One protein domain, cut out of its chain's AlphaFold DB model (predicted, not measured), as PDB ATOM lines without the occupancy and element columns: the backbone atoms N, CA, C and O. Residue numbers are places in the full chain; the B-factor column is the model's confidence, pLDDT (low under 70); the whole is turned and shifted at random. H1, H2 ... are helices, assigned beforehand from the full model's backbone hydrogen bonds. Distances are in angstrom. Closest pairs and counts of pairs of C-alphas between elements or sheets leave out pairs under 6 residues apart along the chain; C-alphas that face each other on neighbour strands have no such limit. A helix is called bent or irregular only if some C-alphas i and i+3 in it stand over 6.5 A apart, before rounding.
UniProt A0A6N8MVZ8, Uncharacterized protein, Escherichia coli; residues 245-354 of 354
ATOM      1  N   SER A 245       3.044   4.014   0.124       67.62
ATOM      2  CA  SER A 245       3.265   3.148   1.293       67.62
ATOM      3  C   SER A 245       1.937   2.878   2.015       67.62
ATOM      4  O   SER A 245       1.234   3.835   2.359       67.62
ATOM      5  N   PRO A 246       1.586   1.607   2.283       65.44
ATOM      6  CA  PRO A 246       0.367   1.251   3.011       65.44
ATOM      7  C   PRO A 246       0.226   1.965   4.361       65.44
ATOM      8  O   PRO A 246      -0.864   2.433   4.678       65.44
ATOM      9  N   ASP A 247       1.323   2.156   5.096       65.88
ATOM     10  CA  ASP A 247       1.361   2.778   6.431       65.88
ATOM     11  C   ASP A 247       0.813   4.221   6.428       65.88
ATOM     12  O   ASP A 247       0.323   4.749   7.429       65.88
ATOM     13  N   GLN A 248       0.811   4.887   5.267       63.84
ATOM     14  CA  GLN A 248       0.200   6.207   5.132       63.84
ATOM     15  C   GLN A 248      -1.340   6.173   5.224       63.84
ATOM     16  O   GLN A 248      -1.933   7.236   5.441       63.84
ATOM     17  N   LEU A 249      -2.000   5.023   5.059       60.22
ATOM     18  CA  LEU A 249      -3.443   4.856   5.301       60.22
ATOM     19  C   LEU A 249      -3.766   4.740   6.801       60.22
ATOM     20  O   LEU A 249      -4.808   5.238   7.239       60.22
ATOM     21  N   GLU A 250      -2.840   4.166   7.571       55.06
ATOM     22  CA  GLU A 250      -2.991   3.801   8.987       55.06
ATOM     23  C   GLU A 250      -3.095   5.041   9.897       55.06
ATOM     24  O   GLU A 250      -3.890   5.100  10.835       55.06
ATOM     25  N   HIS A 251      -2.381   6.124   9.566       52.34
ATOM     26  CA  HIS A 251      -2.381   7.368  10.351       52.34
ATOM     27  C   HIS A 251      -3.599   8.287  10.106       52.34
ATOM     28  O   HIS A 251      -3.482   9.510  10.053       52.34
ATOM     29  N   SER A 252      -4.795   7.697  10.035       55.59
ATOM     30  CA  SER A 252      -6.106   8.345   9.898       55.59
ATOM     31  C   SER A 252      -6.448   8.825   8.483       55.59
ATOM     32  O   SER A 252      -6.423  10.016   8.147       55.59
ATOM     33  N   THR A 253      -6.905   7.867   7.670       56.16
ATOM     34  CA  THR A 253      -7.677   8.097   6.434       56.16
ATOM     35  C   THR A 253      -8.768   9.163   6.642       56.16
ATOM     36  O   THR A 253      -8.928  10.064   5.817       56.16
ATOM     37  N   ALA A 254      -9.449   9.146   7.794       55.28
ATOM     38  CA  ALA A 254     -10.440  10.152   8.170       55.28
ATOM     39  C   ALA A 254      -9.831  11.556   8.335       55.28
ATOM     40  O   ALA A 254     -10.313  12.505   7.719       55.28
ATOM     41  N   ALA A 255      -8.743  11.707   9.097       53.84
ATOM     42  CA  ALA A 255      -8.093  12.999   9.305       53.84
ATOM     43  C   ALA A 255      -7.580  13.590   7.990       53.84
ATOM     44  O   ALA A 255      -7.773  14.778   7.746       53.84
ATOM     45  N   LYS A 256      -6.998  12.782   7.095       57.53
ATOM     46  CA  LYS A 256      -6.526  13.254   5.780       57.53
ATOM     47  C   LYS A 256      -7.670  13.718   4.878       57.53
ATOM     48  O   LYS A 256      -7.558  14.760   4.235       57.53
ATOM     49  N   VAL A 257      -8.794  12.999   4.856       58.81
ATOM     50  CA  VAL A 257      -9.995  13.401   4.097       58.81
ATOM     51  C   VAL A 257     -10.588  14.710   4.627       58.81
ATOM     52  O   VAL A 257     -11.084  15.528   3.848       58.81
ATOM     53  N   LEU A 258     -10.510  14.925   5.939       54.44
ATOM     54  CA  LEU A 258     -11.015  16.120   6.611       54.44
ATOM     55  C   LEU A 258     -10.073  17.332   6.470       54.44
ATOM     56  O   LEU A 258     -10.550  18.460   6.359       54.44
ATOM     57  N   THR A 259      -8.755  17.113   6.420       50.53
ATOM     58  CA  THR A 259      -7.720  18.171   6.439       50.53
ATOM     59  C   THR A 259      -7.212  18.607   5.065       50.53
ATOM     60  O   THR A 259      -6.582  19.659   4.980       50.53
ATOM     61  N   ALA A 260      -7.525  17.888   3.978       51.97
ATOM     62  CA  ALA A 260      -7.002  18.105   2.616       51.97
ATOM     63  C   ALA A 260      -7.228  19.504   1.981       51.97
ATOM     64  O   ALA A 260      -6.886  19.715   0.819       51.97
ATOM     65  N   ALA A 261      -7.810  20.465   2.702       45.94
ATOM     66  CA  ALA A 261      -7.972  21.851   2.264       45.94
ATOM     67  C   ALA A 261      -7.809  22.894   3.396       45.94
ATOM     68  O   ALA A 261      -8.215  24.041   3.215       45.94
ATOM     69  N   GLY A 262      -7.275  22.518   4.564       44.41
ATOM     70  CA  GLY A 262      -6.999  23.450   5.664       44.41
ATOM     71  C   GLY A 262      -5.608  24.064   5.534       44.41
ATOM     72  O   GLY A 262      -4.637  23.358   5.273       44.41
ATOM     73  N   SER A 263      -5.492  25.381   5.711       38.72
ATOM     74  CA  SER A 263      -4.179  26.005   5.899       38.72
ATOM     75  C   SER A 263      -3.528  25.446   7.174       38.72
ATOM     76  O   SER A 263      -4.221  25.164   8.150       38.72
ATOM     77  N   VAL A 264      -2.201  25.297   7.164       43.47
ATOM     78  CA  VAL A 264      -1.372  24.608   8.181       43.47
ATOM     79  C   VAL A 264      -1.533  25.143   9.629       43.47
ATOM     80  O   VAL A 264      -0.984  24.567  10.562       43.47
ATOM     81  N   GLY A 265      -2.323  26.200   9.858       44.09
ATOM     82  CA  GLY A 265      -2.574  26.800  11.174       44.09
ATOM     83  C   GLY A 265      -3.836  26.350  11.935       44.09
ATOM     84  O   GLY A 265      -3.965  26.705  13.100       44.09
ATOM     85  N   GLU A 266      -4.763  25.583  11.345       42.38
ATOM     86  CA  GLU A 266      -6.085  25.281  11.958       42.38
ATOM     87  C   GLU A 266      -6.225  23.855  12.544       42.38
ATOM     88  O   GLU A 266      -7.330  23.340  12.735       42.38
ATOM     89  N   ASN A 267      -5.115  23.184  12.856       49.25
ATOM     90  CA  ASN A 267      -5.140  21.774  13.282       49.25
ATOM     91  C   ASN A 267      -5.726  21.543  14.691       49.25
ATOM     92  O   ASN A 267      -6.185  20.443  14.983       49.25
ATOM     93  N   ALA A 268      -5.735  22.553  15.568       41.09
ATOM     94  CA  ALA A 268      -6.236  22.407  16.942       41.09
ATOM     95  C   ALA A 268      -7.728  22.768  17.097       41.09
ATOM     96  O   ALA A 268      -8.418  22.196  17.939       41.09
ATOM     97  N   ASP A 269      -8.247  23.689  16.275       40.47
ATOM     98  CA  ASP A 269      -9.619  24.212  16.406       40.47
ATOM     99  C   ASP A 269     -10.660  23.377  15.625       40.47
ATOM    100  O   ASP A 269     -11.869  23.466  15.846       40.47
ATOM    101  N   THR A 270     -10.191  22.492  14.742       46.09
ATOM    102  CA  THR A 270     -11.011  21.583  13.922       46.09
ATOM    103  C   THR A 270     -11.588  20.400  14.708       46.09
ATOM    104  O   THR A 270     -12.703  19.969  14.414       46.09
ATOM    105  N   LEU A 271     -10.913  19.928  15.764       39.47
ATOM    106  CA  LEU A 271     -11.428  18.877  16.661       39.47
ATOM    107  C   LEU A 271     -12.624  19.350  17.502       39.47
ATOM    108  O   LEU A 271     -13.508  18.561  17.828       39.47
ATOM    109  N   ARG A 272     -12.694  20.649  17.818       40.94
ATOM    110  CA  ARG A 272     -13.767  21.227  18.644       40.94
ATOM    111  C   ARG A 272     -15.072  21.466  17.868       40.94
ATOM    112  O   ARG A 272     -16.100  21.730  18.481       40.94
ATOM    113  N   ARG A 273     -15.040  21.347  16.531       42.69
ATOM    114  CA  ARG A 273     -16.189  21.460  15.606       42.69
ATOM    115  C   ARG A 273     -16.561  20.116  14.948       42.69
ATOM    116  O   ARG A 273     -17.173  20.102  13.880       42.69
ATOM    117  N   ALA A 274     -16.172  18.994  15.557       36.16
ATOM    118  CA  ALA A 274     -16.258  17.662  14.954       36.16
ATOM    119  C   ALA A 274     -17.689  17.108  14.764       36.16
ATOM    120  O   ALA A 274     -17.879  16.200  13.957       36.16
ATOM    121  N   ASP A 275     -18.703  17.681  15.418       33.38
ATOM    122  CA  ASP A 275     -20.084  17.161  15.392       33.38
ATOM    123  C   ASP A 275     -20.844  17.399  14.066       33.38
ATOM    124  O   ASP A 275     -21.991  16.981  13.919       33.38
ATOM    125  N   GLY A 276     -20.215  18.029  13.066       46.56
ATOM    126  CA  GLY A 276     -20.827  18.329  11.763       46.56
ATOM    127  C   GLY A 276     -19.882  18.186  10.569       46.56
ATOM    128  O   GLY A 276     -19.965  18.967   9.621       46.56
ATOM    129  N   LEU A 277     -18.933  17.248  10.610       49.03
ATOM    130  CA  LEU A 277     -17.888  17.130   9.587       49.03
ATOM    131  C   LEU A 277     -18.423  16.564   8.260       49.03
ATOM    132  O   LEU A 277     -18.465  15.355   8.035       49.03
ATOM    133  N   THR A 278     -18.796  17.452   7.337       55.19
ATOM    134  CA  THR A 278     -19.045  17.098   5.935       55.19
ATOM    135  C   THR A 278     -17.727  16.696   5.275       55.19
ATOM    136  O   THR A 278     -16.792  17.496   5.177       55.19
ATOM    137  N   ILE A 279     -17.643  15.460   4.793       58.75
ATOM    138  CA  ILE A 279     -16.480  14.987   4.042       58.75
ATOM    139  C   ILE A 279     -16.344  15.794   2.760       58.75
ATOM    140  O   ILE A 279     -17.238  15.843   1.914       58.75
ATOM    141  N   ARG A 280     -15.201  16.459   2.601       65.62
ATOM    142  CA  ARG A 280     -14.953  17.280   1.418       65.62
ATOM    143  C   ARG A 280     -14.645  16.371   0.230       65.62
ATOM    144  O   ARG A 280     -13.788  15.494   0.308       65.62
ATOM    145  N   ARG A 281     -15.299  16.628  -0.910       70.44
ATOM    146  CA  ARG A 281     -15.116  15.885  -2.176       70.44
ATOM    147  C   ARG A 281     -13.644  15.737  -2.591       70.44
ATOM    148  O   ARG A 281     -13.277  14.696  -3.122       70.44
ATOM    149  N   LEU A 282     -12.821  16.757  -2.328       68.56
ATOM    150  CA  LEU A 282     -11.382  16.751  -2.616       68.56
ATOM    151  C   LEU A 282     -10.612  15.730  -1.764       68.56
ATOM    152  O   LEU A 282      -9.767  15.014  -2.285       68.56
ATOM    153  N   GLY A 283     -10.911  15.637  -0.467       71.81
ATOM    154  CA  GLY A 283     -10.245  14.679   0.416       71.81
ATOM    155  C   GLY A 283     -10.541  13.239   0.004       71.81
ATOM    156  O   GLY A 283      -9.632  12.419  -0.097       71.81
ATOM    157  N   TRP A 284     -11.803  12.955  -0.330       81.25
ATOM    158  CA  TRP A 284     -12.212  11.643  -0.832       81.25
ATOM    159  C   TRP A 284     -11.561  11.292  -2.177       81.25
ATOM    160  O   TRP A 284     -11.078  10.176  -2.355       81.25
ATOM    161  N   SER A 285     -11.492  12.238  -3.120       80.19
ATOM    162  CA  SER A 285     -10.890  11.977  -4.432       80.19
ATOM    163  C   SER A 285      -9.383  11.705  -4.355       80.19
ATOM    164  O   SER A 285      -8.882  10.874  -5.118       80.19
ATOM    165  N   LEU A 286      -8.681  12.361  -3.423       77.81
ATOM    166  CA  LEU A 286      -7.268  12.113  -3.135       77.81
ATOM    167  C   LEU A 286      -7.046  10.722  -2.533       77.81
ATOM    168  O   LEU A 286      -6.159  10.013  -3.001       77.81
ATOM    169  N   GLN A 287      -7.870  10.302  -1.567       80.19
ATOM    170  CA  GLN A 287      -7.786   8.949  -0.997       80.19
ATOM    171  C   GLN A 287      -8.072   7.865  -2.034       80.19
ATOM    172  O   GLN A 287      -7.317   6.906  -2.146       80.19
ATOM    173  N   LEU A 288      -9.115   8.044  -2.848       85.50
ATOM    174  CA  LEU A 288      -9.466   7.086  -3.894       85.50
ATOM    175  C   LEU A 288      -8.333   6.929  -4.919       85.50
ATOM    176  O   LEU A 288      -7.985   5.818  -5.299       85.50
ATOM    177  N   ARG A 289      -7.690   8.040  -5.307       83.50
ATOM    178  CA  ARG A 289      -6.489   8.013  -6.158       83.50
ATOM    179  C   ARG A 289      -5.318   7.296  -5.479       83.50
ATOM    180  O   ARG A 289      -4.537   6.630  -6.157       83.50
ATOM    181  N   TYR A 290      -5.167   7.463  -4.169       82.94
ATOM    182  CA  TYR A 290      -4.085   6.854  -3.403       82.94
ATOM    183  C   TYR A 290      -4.209   5.328  -3.360       82.94
ATOM    184  O   TYR A 290      -3.266   4.635  -3.734       82.94
ATOM    185  N   VAL A 291      -5.389   4.798  -3.024       87.06
ATOM    186  CA  VAL A 291      -5.623   3.344  -3.014       87.06
ATOM    187  C   VAL A 291      -5.562   2.730  -4.413       87.06
ATOM    188  O   VAL A 291      -5.019   1.645  -4.572       87.06
ATOM    189  N   GLU A 292      -6.021   3.437  -5.452       87.69
ATOM    190  CA  GLU A 292      -5.844   3.005  -6.850       87.69
ATOM    191  C   GLU A 292      -4.352   2.912  -7.230       87.69
ATOM    192  O   GLU A 292      -3.956   2.021  -7.978       87.69
ATOM    193  N   THR A 293      -3.517   3.814  -6.702       84.38
ATOM    194  CA  THR A 293      -2.060   3.791  -6.915       84.38
ATOM    195  C   THR A 293      -1.428   2.601  -6.193       84.38
ATOM    196  O   THR A 293      -0.686   1.846  -6.812       84.38
ATOM    197  N   LEU A 294      -1.794   2.369  -4.927       85.25
ATOM    198  CA  LEU A 294      -1.344   1.201  -4.162       85.25
ATOM    199  C   LEU A 294      -1.751  -0.121  -4.831       85.25
ATOM    200  O   LEU A 294      -0.931  -1.021  -4.933       85.25
ATOM    201  N   ALA A 295      -2.976  -0.231  -5.351       86.88
ATOM    202  CA  ALA A 295      -3.439  -1.432  -6.056       86.88
ATOM    203  C   ALA A 295      -2.691  -1.712  -7.358       86.88
ATOM    204  O   ALA A 295      -2.578  -2.868  -7.763       86.88
ATOM    205  N   ARG A 296      -2.200  -0.668  -8.029       85.38
ATOM    206  CA  ARG A 296      -1.392  -0.823  -9.239       85.38
ATOM    207  C   ARG A 296       0.039  -1.242  -8.913       85.38
ATOM    208  O   ARG A 296       0.617  -2.027  -9.658       85.38
ATOM    209  N   ASP A 297       0.593  -0.689  -7.837       82.69
ATOM    210  CA  ASP A 297       2.028  -0.740  -7.566       82.69
ATOM    211  C   ASP A 297       2.407  -1.837  -6.541       82.69
ATOM    212  O   ASP A 297       3.560  -2.264  -6.526       82.69
ATOM    213  N   LEU A 298       1.460  -2.345  -5.731       84.50
ATOM    214  CA  LEU A 298       1.695  -3.363  -4.692       84.50
ATOM    215  C   LEU A 298       0.850  -4.640  -4.874       84.50
ATOM    216  O   LEU A 298      -0.329  -4.562  -5.237       84.50
ATOM    217  N   PRO A 299       1.388  -5.831  -4.532       85.38
ATOM    218  CA  PRO A 299       0.613  -7.066  -4.484       85.38
ATOM    219  C   PRO A 299      -0.582  -6.978  -3.514       85.38
ATOM    220  O   PRO A 299      -0.440  -6.480  -2.393       85.38
ATOM    221  N   PRO A 300      -1.757  -7.543  -3.859       82.25
ATOM    222  CA  PRO A 300      -2.941  -7.514  -2.995       82.25
ATOM    223  C   PRO A 300      -2.742  -8.109  -1.590       82.25
ATOM    224  O   PRO A 300      -3.485  -7.772  -0.670       82.25
ATOM    225  N   SER A 301      -1.771  -8.997  -1.385       83.25
ATOM    226  CA  SER A 301      -1.515  -9.614  -0.079       83.25
ATOM    227  C   SER A 301      -0.867  -8.671   0.938       83.25
ATOM    228  O   SER A 301      -1.060  -8.876   2.131       83.25
ATOM    229  N   GLU A 302      -0.123  -7.654   0.494       83.38
ATOM    230  CA  GLU A 302       0.777  -6.879   1.368       83.38
ATOM    231  C   GLU A 302       0.087  -5.783   2.188       83.38
ATOM    232  O   GLU A 302       0.641  -5.319   3.174       83.38
ATOM    233  N   TRP A 303      -1.128  -5.381   1.814       86.00
ATOM    234  CA  TRP A 303      -1.818  -4.225   2.407       86.00
ATOM    235  C   TRP A 303      -3.311  -4.489   2.637       86.00
ATOM    236  O   TRP A 303      -4.176  -3.642   2.405       86.00
ATOM    237  N   LYS A 304      -3.636  -5.731   3.011       87.00
ATOM    238  CA  LYS A 304      -5.019  -6.197   3.195       87.00
ATOM    239  C   LYS A 304      -5.738  -5.454   4.324       87.00
ATOM    240  O   LYS A 304      -6.907  -5.118   4.172       87.00
ATOM    241  N   GLU A 305      -5.045  -5.204   5.430       83.56
ATOM    242  CA  GLU A 305      -5.600  -4.509   6.596       83.56
ATOM    243  C   GLU A 305      -5.992  -3.072   6.241       83.56
ATOM    244  O   GLU A 305      -7.138  -2.669   6.423       83.56
ATOM    245  N   GLN A 306      -5.090  -2.346   5.582       84.12
ATOM    246  CA  GLN A 306      -5.308  -0.963   5.169       84.12
ATOM    247  C   GLN A 306      -6.418  -0.839   4.112       84.12
ATOM    248  O   GLN A 306      -7.160   0.147   4.095       84.12
ATOM    249  N   ARG A 307      -6.580  -1.840   3.232       88.31
ATOM    250  CA  ARG A 307      -7.729  -1.893   2.311       88.31
ATOM    251  C   ARG A 307      -9.050  -2.098   3.034       88.31
ATOM    252  O   ARG A 307     -10.019  -1.416   2.705       88.31
ATOM    253  N   GLU A 308      -9.098  -3.008   4.003       87.38
ATOM    254  CA  GLU A 308     -10.309  -3.248   4.791       87.38
ATOM    255  C   GLU A 308     -10.734  -1.971   5.528       87.38
ATOM    256  O   GLU A 308     -11.897  -1.568   5.467       87.38
ATOM    257  N   GLU A 309      -9.776  -1.267   6.138       83.38
ATOM    258  CA  GLU A 309     -10.020   0.031   6.769       83.38
ATOM    259  C   GLU A 309     -10.564   1.068   5.782       83.38
ATOM    260  O   GLU A 309     -11.510   1.797   6.101       83.38
ATOM    261  N   PHE A 310     -10.026   1.114   4.559       86.94
ATOM    262  CA  PHE A 310     -10.520   1.999   3.507       86.94
ATOM    263  C   PHE A 310     -11.975   1.689   3.111       86.94
ATOM    264  O   PHE A 310     -12.793   2.613   3.015       86.94
ATOM    265  N   TYR A 311     -12.342   0.415   2.923       88.31
ATOM    266  CA  TYR A 311     -13.735   0.042   2.642       88.31
ATOM    267  C   TYR A 311     -14.653   0.380   3.805       88.31
ATOM    268  O   TYR A 311     -15.739   0.931   3.601       88.31
ATOM    269  N   GLN A 312     -14.213   0.098   5.029       85.62
ATOM    270  CA  GLN A 312     -14.979   0.398   6.226       85.62
ATOM    271  C   GLN A 312     -15.203   1.905   6.384       85.62
ATOM    272  O   GLN A 312     -16.323   2.334   6.681       85.62
ATOM    273  N   PHE A 313     -14.193   2.723   6.082       84.31
ATOM    274  CA  PHE A 313     -14.344   4.167   5.987       84.31
ATOM    275  C   PHE A 313     -15.390   4.539   4.929       84.31
ATOM    276  O   PHE A 313     -16.350   5.241   5.245       84.31
ATOM    277  N   ALA A 314     -15.284   4.019   3.702       85.38
ATOM    278  CA  ALA A 314     -16.245   4.305   2.636       85.38
ATOM    279  C   ALA A 314     -17.692   3.965   3.046       85.38
ATOM    280  O   ALA A 314     -18.605   4.762   2.817       85.38
ATOM    281  N   TYR A 315     -17.905   2.836   3.727       85.69
ATOM    282  CA  TYR A 315     -19.215   2.426   4.241       85.69
ATOM    283  C   TYR A 315     -19.781   3.361   5.307       85.69
ATOM    284  O   TYR A 315     -20.991   3.583   5.333       85.69
ATOM    285  N   ASN A 316     -18.931   3.875   6.189       82.06
ATOM    286  CA  ASN A 316     -19.355   4.663   7.345       82.06
ATOM    287  C   ASN A 316     -19.547   6.145   7.028       82.06
ATOM    288  O   ASN A 316     -20.124   6.873   7.832       82.06
ATOM    289  N   HIS A 317     -19.048   6.602   5.882       76.75
ATOM    290  CA  HIS A 317     -18.841   8.024   5.634       76.75
ATOM    291  C   HIS A 317     -19.273   8.482   4.236       76.75
ATOM    292  O   HIS A 317     -19.791   9.592   4.101       76.75
ATOM    293  N   ILE A 318     -19.110   7.631   3.216       81.38
ATOM    294  CA  ILE A 318     -19.407   7.953   1.811       81.38
ATOM    295  C   ILE A 318     -20.728   7.318   1.362       81.38
ATOM    296  O   ILE A 318     -21.567   8.007   0.788       81.38
ATOM    297  N   LEU A 319     -20.946   6.032   1.663       82.50
ATOM    298  CA  LEU A 319     -22.156   5.278   1.294       82.50
ATOM    299  C   LEU A 319     -23.278   5.406   2.336       82.50
ATOM    300  O   LEU A 319     -23.964   4.436   2.658       82.50
ATOM    301  N   ARG A 320     -23.435   6.598   2.913       80.25
ATOM    302  CA  ARG A 320     -24.551   6.903   3.811       80.25
ATOM    303  C   ARG A 320     -25.635   7.662   3.066       80.25
ATOM    304  O   ARG A 320     -25.330   8.521   2.242       80.25
ATOM    305  N   ALA A 321     -26.893   7.401   3.414       77.44
ATOM    306  CA  ALA A 321     -28.053   8.015   2.769       77.44
ATOM    307  C   ALA A 321     -28.029   9.559   2.786       77.44
ATOM    308  O   ALA A 321     -28.512  10.187   1.848       77.44
ATOM    309  N   ASP A 322     -27.434  10.173   3.813       73.38
ATOM    310  CA  ASP A 322     -27.298  11.627   3.963       73.38
ATOM    311  C   ASP A 322     -26.193  12.250   3.087       73.38
ATOM    312  O   ASP A 322     -26.295  13.422   2.728       73.38
ATOM    313  N   ASN A 323     -25.177  11.477   2.684       71.25
ATOM    314  CA  ASN A 323     -24.013  11.959   1.922       71.25
ATOM    315  C   ASN A 323     -23.886  11.363   0.508       71.25
ATOM    316  O   ASN A 323     -23.058  11.826  -0.282       71.25
ATOM    317  N   LEU A 324     -24.701  10.367   0.155       76.50
ATOM    318  CA  LEU A 324     -24.572   9.602  -1.086       76.50
ATOM    319  C   LEU A 324     -24.599  10.495  -2.336       76.50
ATOM    320  O   LEU A 324     -23.694  10.435  -3.169       76.50
ATOM    321  N   PHE A 325     -25.582  11.395  -2.444       79.12
ATOM    322  CA  PHE A 325     -25.690  12.314  -3.585       79.12
ATOM    323  C   PHE A 325     -24.504  13.281  -3.684       79.12
ATOM    324  O   PHE A 325     -24.130  13.704  -4.779       79.12
ATOM    325  N   ALA A 326     -23.868  13.613  -2.558       73.75
ATOM    326  CA  ALA A 326     -22.697  14.476  -2.559       73.75
ATOM    327  C   ALA A 326     -21.472  13.788  -3.184       73.75
ATOM    328  O   ALA A 326     -20.634  14.485  -3.759       73.75
ATOM    329  N   HIS A 327     -21.386  12.455  -3.128       76.56
ATOM    330  CA  HIS A 327     -20.226  11.678  -3.575       76.56
ATOM    331  C   HIS A 327     -20.520  10.672  -4.697       76.56
ATOM    332  O   HIS A 327     -19.614   9.949  -5.109       76.56
ATOM    333  N   PHE A 328     -21.737  10.665  -5.245       82.38
ATOM    334  CA  PHE A 328     -22.192   9.710  -6.262       82.38
ATOM    335  C   PHE A 328     -21.253   9.595  -7.475       82.38
ATOM    336  O   PHE A 328     -21.004   8.498  -7.968       82.38
ATOM    337  N   SER A 329     -20.636  10.699  -7.912       84.00
ATOM    338  CA  SER A 329     -19.680  10.699  -9.033       84.00
ATOM    339  C   SER A 329     -18.430   9.838  -8.796       84.00
ATOM    340  O   SER A 329     -17.711   9.533  -9.743       84.00
ATOM    341  N   TYR A 330     -18.140   9.467  -7.546       85.12
ATOM    342  CA  TYR A 330     -16.998   8.632  -7.170       85.12
ATOM    343  C   TYR A 330     -17.370   7.161  -6.954       85.12
ATOM    344  O   TYR A 330     -16.475   6.326  -6.836       85.12
ATOM    345  N   LEU A 331     -18.664   6.827  -6.934       87.06
ATOM    346  CA  LEU A 331     -19.143   5.462  -6.741       87.06
ATOM    347  C   LEU A 331     -18.644   4.492  -7.830       87.06
ATOM    348  O   LEU A 331     -18.168   3.418  -7.461       87.06
ATOM    349  N   PRO A 332     -18.629   4.851  -9.135       90.25
ATOM    350  CA  PRO A 332     -18.085   3.964 -10.164       90.25
ATOM    351  C   PRO A 332     -16.602   3.643  -9.956       90.25
ATOM    352  O   PRO A 332     -16.169   2.535 -10.246       90.25
ATOM    353  N   ARG A 333     -15.824   4.596  -9.424       91.38
ATOM    354  CA  ARG A 333     -14.400   4.397  -9.123       91.38
ATOM    355  C   ARG A 333     -14.200   3.502  -7.902       91.38
ATOM    356  O   ARG A 333     -13.377   2.600  -7.958       91.38
ATOM    357  N   LEU A 334     -14.986   3.690  -6.839       90.88
ATOM    358  CA  LEU A 334     -14.952   2.816  -5.660       90.88
ATOM    359  C   LEU A 334     -15.355   1.372  -6.006       90.88
ATOM    360  O   LEU A 334     -14.706   0.423  -5.570       90.88
ATOM    361  N   LEU A 335     -16.399   1.208  -6.822       91.44
ATOM    362  CA  LEU A 335     -16.830  -0.096  -7.319       91.44
ATOM    363  C   LEU A 335     -15.775  -0.715  -8.247       91.44
ATOM    364  O   LEU A 335     -15.423  -1.880  -8.084       91.44
ATOM    365  N   GLY A 336     -15.235   0.070  -9.184       90.25
ATOM    366  CA  GLY A 336     -14.165  -0.358 -10.086       90.25
ATOM    367  C   GLY A 336     -12.914  -0.816  -9.337       90.25
ATOM    368  O   GLY A 336     -12.337  -1.839  -9.691       90.25
ATOM    369  N   PHE A 337     -12.555  -0.121  -8.257       91.81
ATOM    370  CA  PHE A 337     -11.468  -0.504  -7.364       91.81
ATOM    371  C   PHE A 337     -11.715  -1.880  -6.717       91.81
ATOM    372  O   PHE A 337     -10.884  -2.774  -6.864       91.81
ATOM    373  N   ALA A 338     -12.882  -2.105  -6.098       91.62
ATOM    374  CA  ALA A 338     -13.231  -3.407  -5.508       91.62
ATOM    375  C   ALA A 338     -13.213  -4.557  -6.527       91.62
ATOM    376  O   ALA A 338     -12.700  -5.640  -6.244       91.62
ATOM    377  N   ILE A 339     -13.714  -4.306  -7.739       91.56
ATOM    378  CA  ILE A 339     -13.686  -5.289  -8.828       91.56
ATOM    379  C   ILE A 339     -12.243  -5.567  -9.272       91.56
ATOM    380  O   ILE A 339     -11.875  -6.729  -9.420       91.56
ATOM    381  N   SER A 340     -11.404  -4.536  -9.434       88.81
ATOM    382  CA  SER A 340      -9.998  -4.714  -9.837       88.81
ATOM    383  C   SER A 340      -9.176  -5.524  -8.834       88.81
ATOM    384  O   SER A 340      -8.235  -6.208  -9.228       88.81
ATOM    385  N   MET A 341      -9.574  -5.508  -7.560       89.75
ATOM    386  CA  MET A 341      -8.940  -6.280  -6.491       89.75
ATOM    387  C   MET A 341      -9.518  -7.697  -6.330       89.75
ATOM    388  O   MET A 341      -9.053  -8.441  -5.473       89.75
ATOM    389  N   ASN A 342     -10.494  -8.104  -7.156       89.81
ATOM    390  CA  ASN A 342     -11.261  -9.354  -7.024       89.81
ATOM    391  C   ASN A 342     -12.022  -9.486  -5.688       89.81
ATOM    392  O   ASN A 342     -12.298 -10.590  -5.215       89.81
ATOM    393  N   GLU A 343     -12.399  -8.364  -5.078       90.25
ATOM    394  CA  GLU A 343     -13.052  -8.312  -3.771       90.25
ATOM    395  C   GLU A 343     -14.580  -8.201  -3.931       90.25
ATOM    396  O   GLU A 343     -15.224  -7.197  -3.618       90.25
ATOM    397  N   TRP A 344     -15.178  -9.280  -4.448       89.81
ATOM    398  CA  TRP A 344     -16.598  -9.350  -4.826       89.81
ATOM    399  C   TRP A 344     -17.568  -9.054  -3.678       89.81
ATOM    400  O   TRP A 344     -18.593  -8.413  -3.897       89.81
ATOM    401  N   GLN A 345     -17.224  -9.456  -2.451       91.06
ATOM    402  CA  GLN A 345     -18.033  -9.171  -1.260       91.06
ATOM    403  C   GLN A 345     -18.132  -7.661  -0.991       91.06
ATOM    404  O   GLN A 345     -19.202  -7.150  -0.657       91.06
ATOM    405  N   HIS A 346     -17.031  -6.925  -1.183       91.31
ATOM    406  CA  HIS A 346     -17.032  -5.473  -1.043       91.31
ATOM    407  C   HIS A 346     -17.784  -4.800  -2.189       91.31
ATOM    408  O   HIS A 346     -18.545  -3.868  -1.928       91.31
ATOM    409  N   ALA A 347     -17.632  -5.291  -3.423       90.81
ATOM    410  CA  ALA A 347     -18.357  -4.790  -4.591       90.81
ATOM    411  C   ALA A 347     -19.883  -4.923  -4.428       90.81
ATOM    412  O   ALA A 347     -20.610  -3.949  -4.623       90.81
ATOM    413  N   GLU A 348     -20.366  -6.088  -3.991       90.25
ATOM    414  CA  GLU A 348     -21.786  -6.324  -3.702       90.25
ATOM    415  C   GLU A 348     -22.296  -5.378  -2.606       90.25
ATOM    416  O   GLU A 348     -23.309  -4.700  -2.770       90.25
ATOM    417  N   LYS A 349     -21.543  -5.249  -1.509       89.38
ATOM    418  CA  LYS A 349     -21.895  -4.364  -0.391       89.38
ATOM    419  C   LYS A 349     -21.913  -2.882  -0.782       89.38
ATOM    420  O   LYS A 349     -22.698  -2.128  -0.213       89.38
ATOM    421  N   ILE A 350     -21.074  -2.457  -1.732       89.44
ATOM    422  CA  ILE A 350     -21.101  -1.095  -2.287       89.44
ATOM    423  C   ILE A 350     -22.410  -0.862  -3.048       89.44
ATOM    424  O   ILE A 350     -23.051   0.160  -2.827       89.44
ATOM    425  N   VAL A 351     -22.827  -1.812  -3.891       87.12
ATOM    426  CA  VAL A 351     -24.070  -1.714  -4.677       87.12
ATOM    427  C   VAL A 351     -25.314  -1.761  -3.791       87.12
ATOM    428  O   VAL A 351     -26.266  -1.049  -4.062       87.12
ATOM    429  N   LEU A 352     -25.313  -2.561  -2.724       85.81
ATOM    430  CA  LEU A 352     -26.453  -2.652  -1.801       85.81
ATOM    431  C   LEU A 352     -26.623  -1.415  -0.905       85.81
ATOM    432  O   LEU A 352     -27.705  -1.204  -0.359       85.81
ATOM    433  N   LYS A 353     -25.550  -0.644  -0.686       79.44
ATOM    434  CA  LYS A 353     -25.556   0.560   0.163       79.44
ATOM    435  C   LYS A 353     -25.676   1.872  -0.613       79.44
ATOM    436  O   LYS A 353     -25.988   2.891   0.006       79.44
ATOM    437  N   ALA A 354     -25.360   1.859  -1.904       69.38
ATOM    438  CA  ALA A 354     -25.584   2.972  -2.820       69.38
ATOM    439  C   ALA A 354     -27.013   2.944  -3.362       69.38
ATOM    440  O   ALA A 354     -27.541   4.046  -3.622       69.38
TER     441      ALA A 354
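This is residues 245 to 354 of the 354 residues of an uncharacterized protein of Escherichia coli (UniProt A0A6N8MVZ8). Four helices, H4 to H7, make an up-and-down bundle, with H4 and H6 side by side in one layer and H5 and H7 side by side in the other. The short helices H1 and H2 pack on this bundle, H1 on H5 and H2 on H4 and H5, while H3, which touches no helix, and the long link before it form a loop at one end of the longest axis. The printed part has 110 residues with seven named helices in the order H1 to H7 and no named strand; its class is all helix. It is compact, with a radius of gyration of the C-alphas of 14.2 A and spans of 41 by 31 by 19 A.

H1, residues 247 to 250, touches residues 306 to 310 alone of H5, residues 304 to 317; their closest C-alphas, of Leu 249 and Gln 306, are 6.1 A apart. H5 is the hub, touching three helices. H2, residues 253 to 259, touches residues 282 to 287 alone of H4, residues 281 to 297, at a steep tilt of 40 degrees, opposite ways, with the closest C-alphas, of Val 257 and Gly 283, 3.9 A apart. H2 and H5 only just touch, with 3 pairs of C-alphas within 8 A, the closest those of Thr 253 and Phe 310 at 7.3 A. H3, residues 271 to 276, is apart from H2 and H4. H4 and H5 are close but not clearly touching, at a shallow tilt of 22 degrees, opposite ways; their closest C-alphas, of Val 291 and Arg 307, are 7.8 A apart. H4 touches H6, residues 324 to 340, the same way at a shallow tilt of 2 degrees, with the closest C-alphas, of Glu 292 and Phe 337, at 6.6 A. H6 and H7, residues 344 to 353, form a helical hairpin at a shallow tilt of 13 degrees; their closest C-alphas, of Ala 338 and Ala 347, are 5.4 A apart. H5 and H7 only just touch, with 3 pairs of C-alphas within 8 A, the closest those of Tyr 311 and His 346 at 7.4 A. Every O i to N i+4 pair is within hydrogen-bond range in H2, H4, H5 and H7, against 8 of 13 in H6 and 0 of 2 in H3, where 0 of 3 O i to N i+3 pairs are within range; H1 is too short for an i+4 pair.

H1 begins at C-alpha 247, (1.361, 2.778, 6.431), and measures 5.1 A from first to last C-alpha; H2 measures 10.1 A and H3 10.6 A. H4 measures 24.5 A from C-alpha 281 at (-15.116, 15.885, -2.176), H5 20.0 A, H6 22.2 A and H7 14.3 A, ending at C-alpha 353, (-25.556, 0.560, 0.163). H3 and H6 are irregular: C-alphas 272 and 275 are 8.2 A apart, and C-alphas 326 and 329 are 8.1 A apart. H6 has a kink of 53 degrees near residue 331.

The two C-alphas farthest apart, of Gly 265 and Trp 344, are 41.9 A apart. The printed part has no cut and ends at residue 354, the chain's last; the link from H2 to H3, 11 residues, is long. The mean pLDDT of the printed part is 73.2, with residues 245 to 280, 282 and 354 under 70.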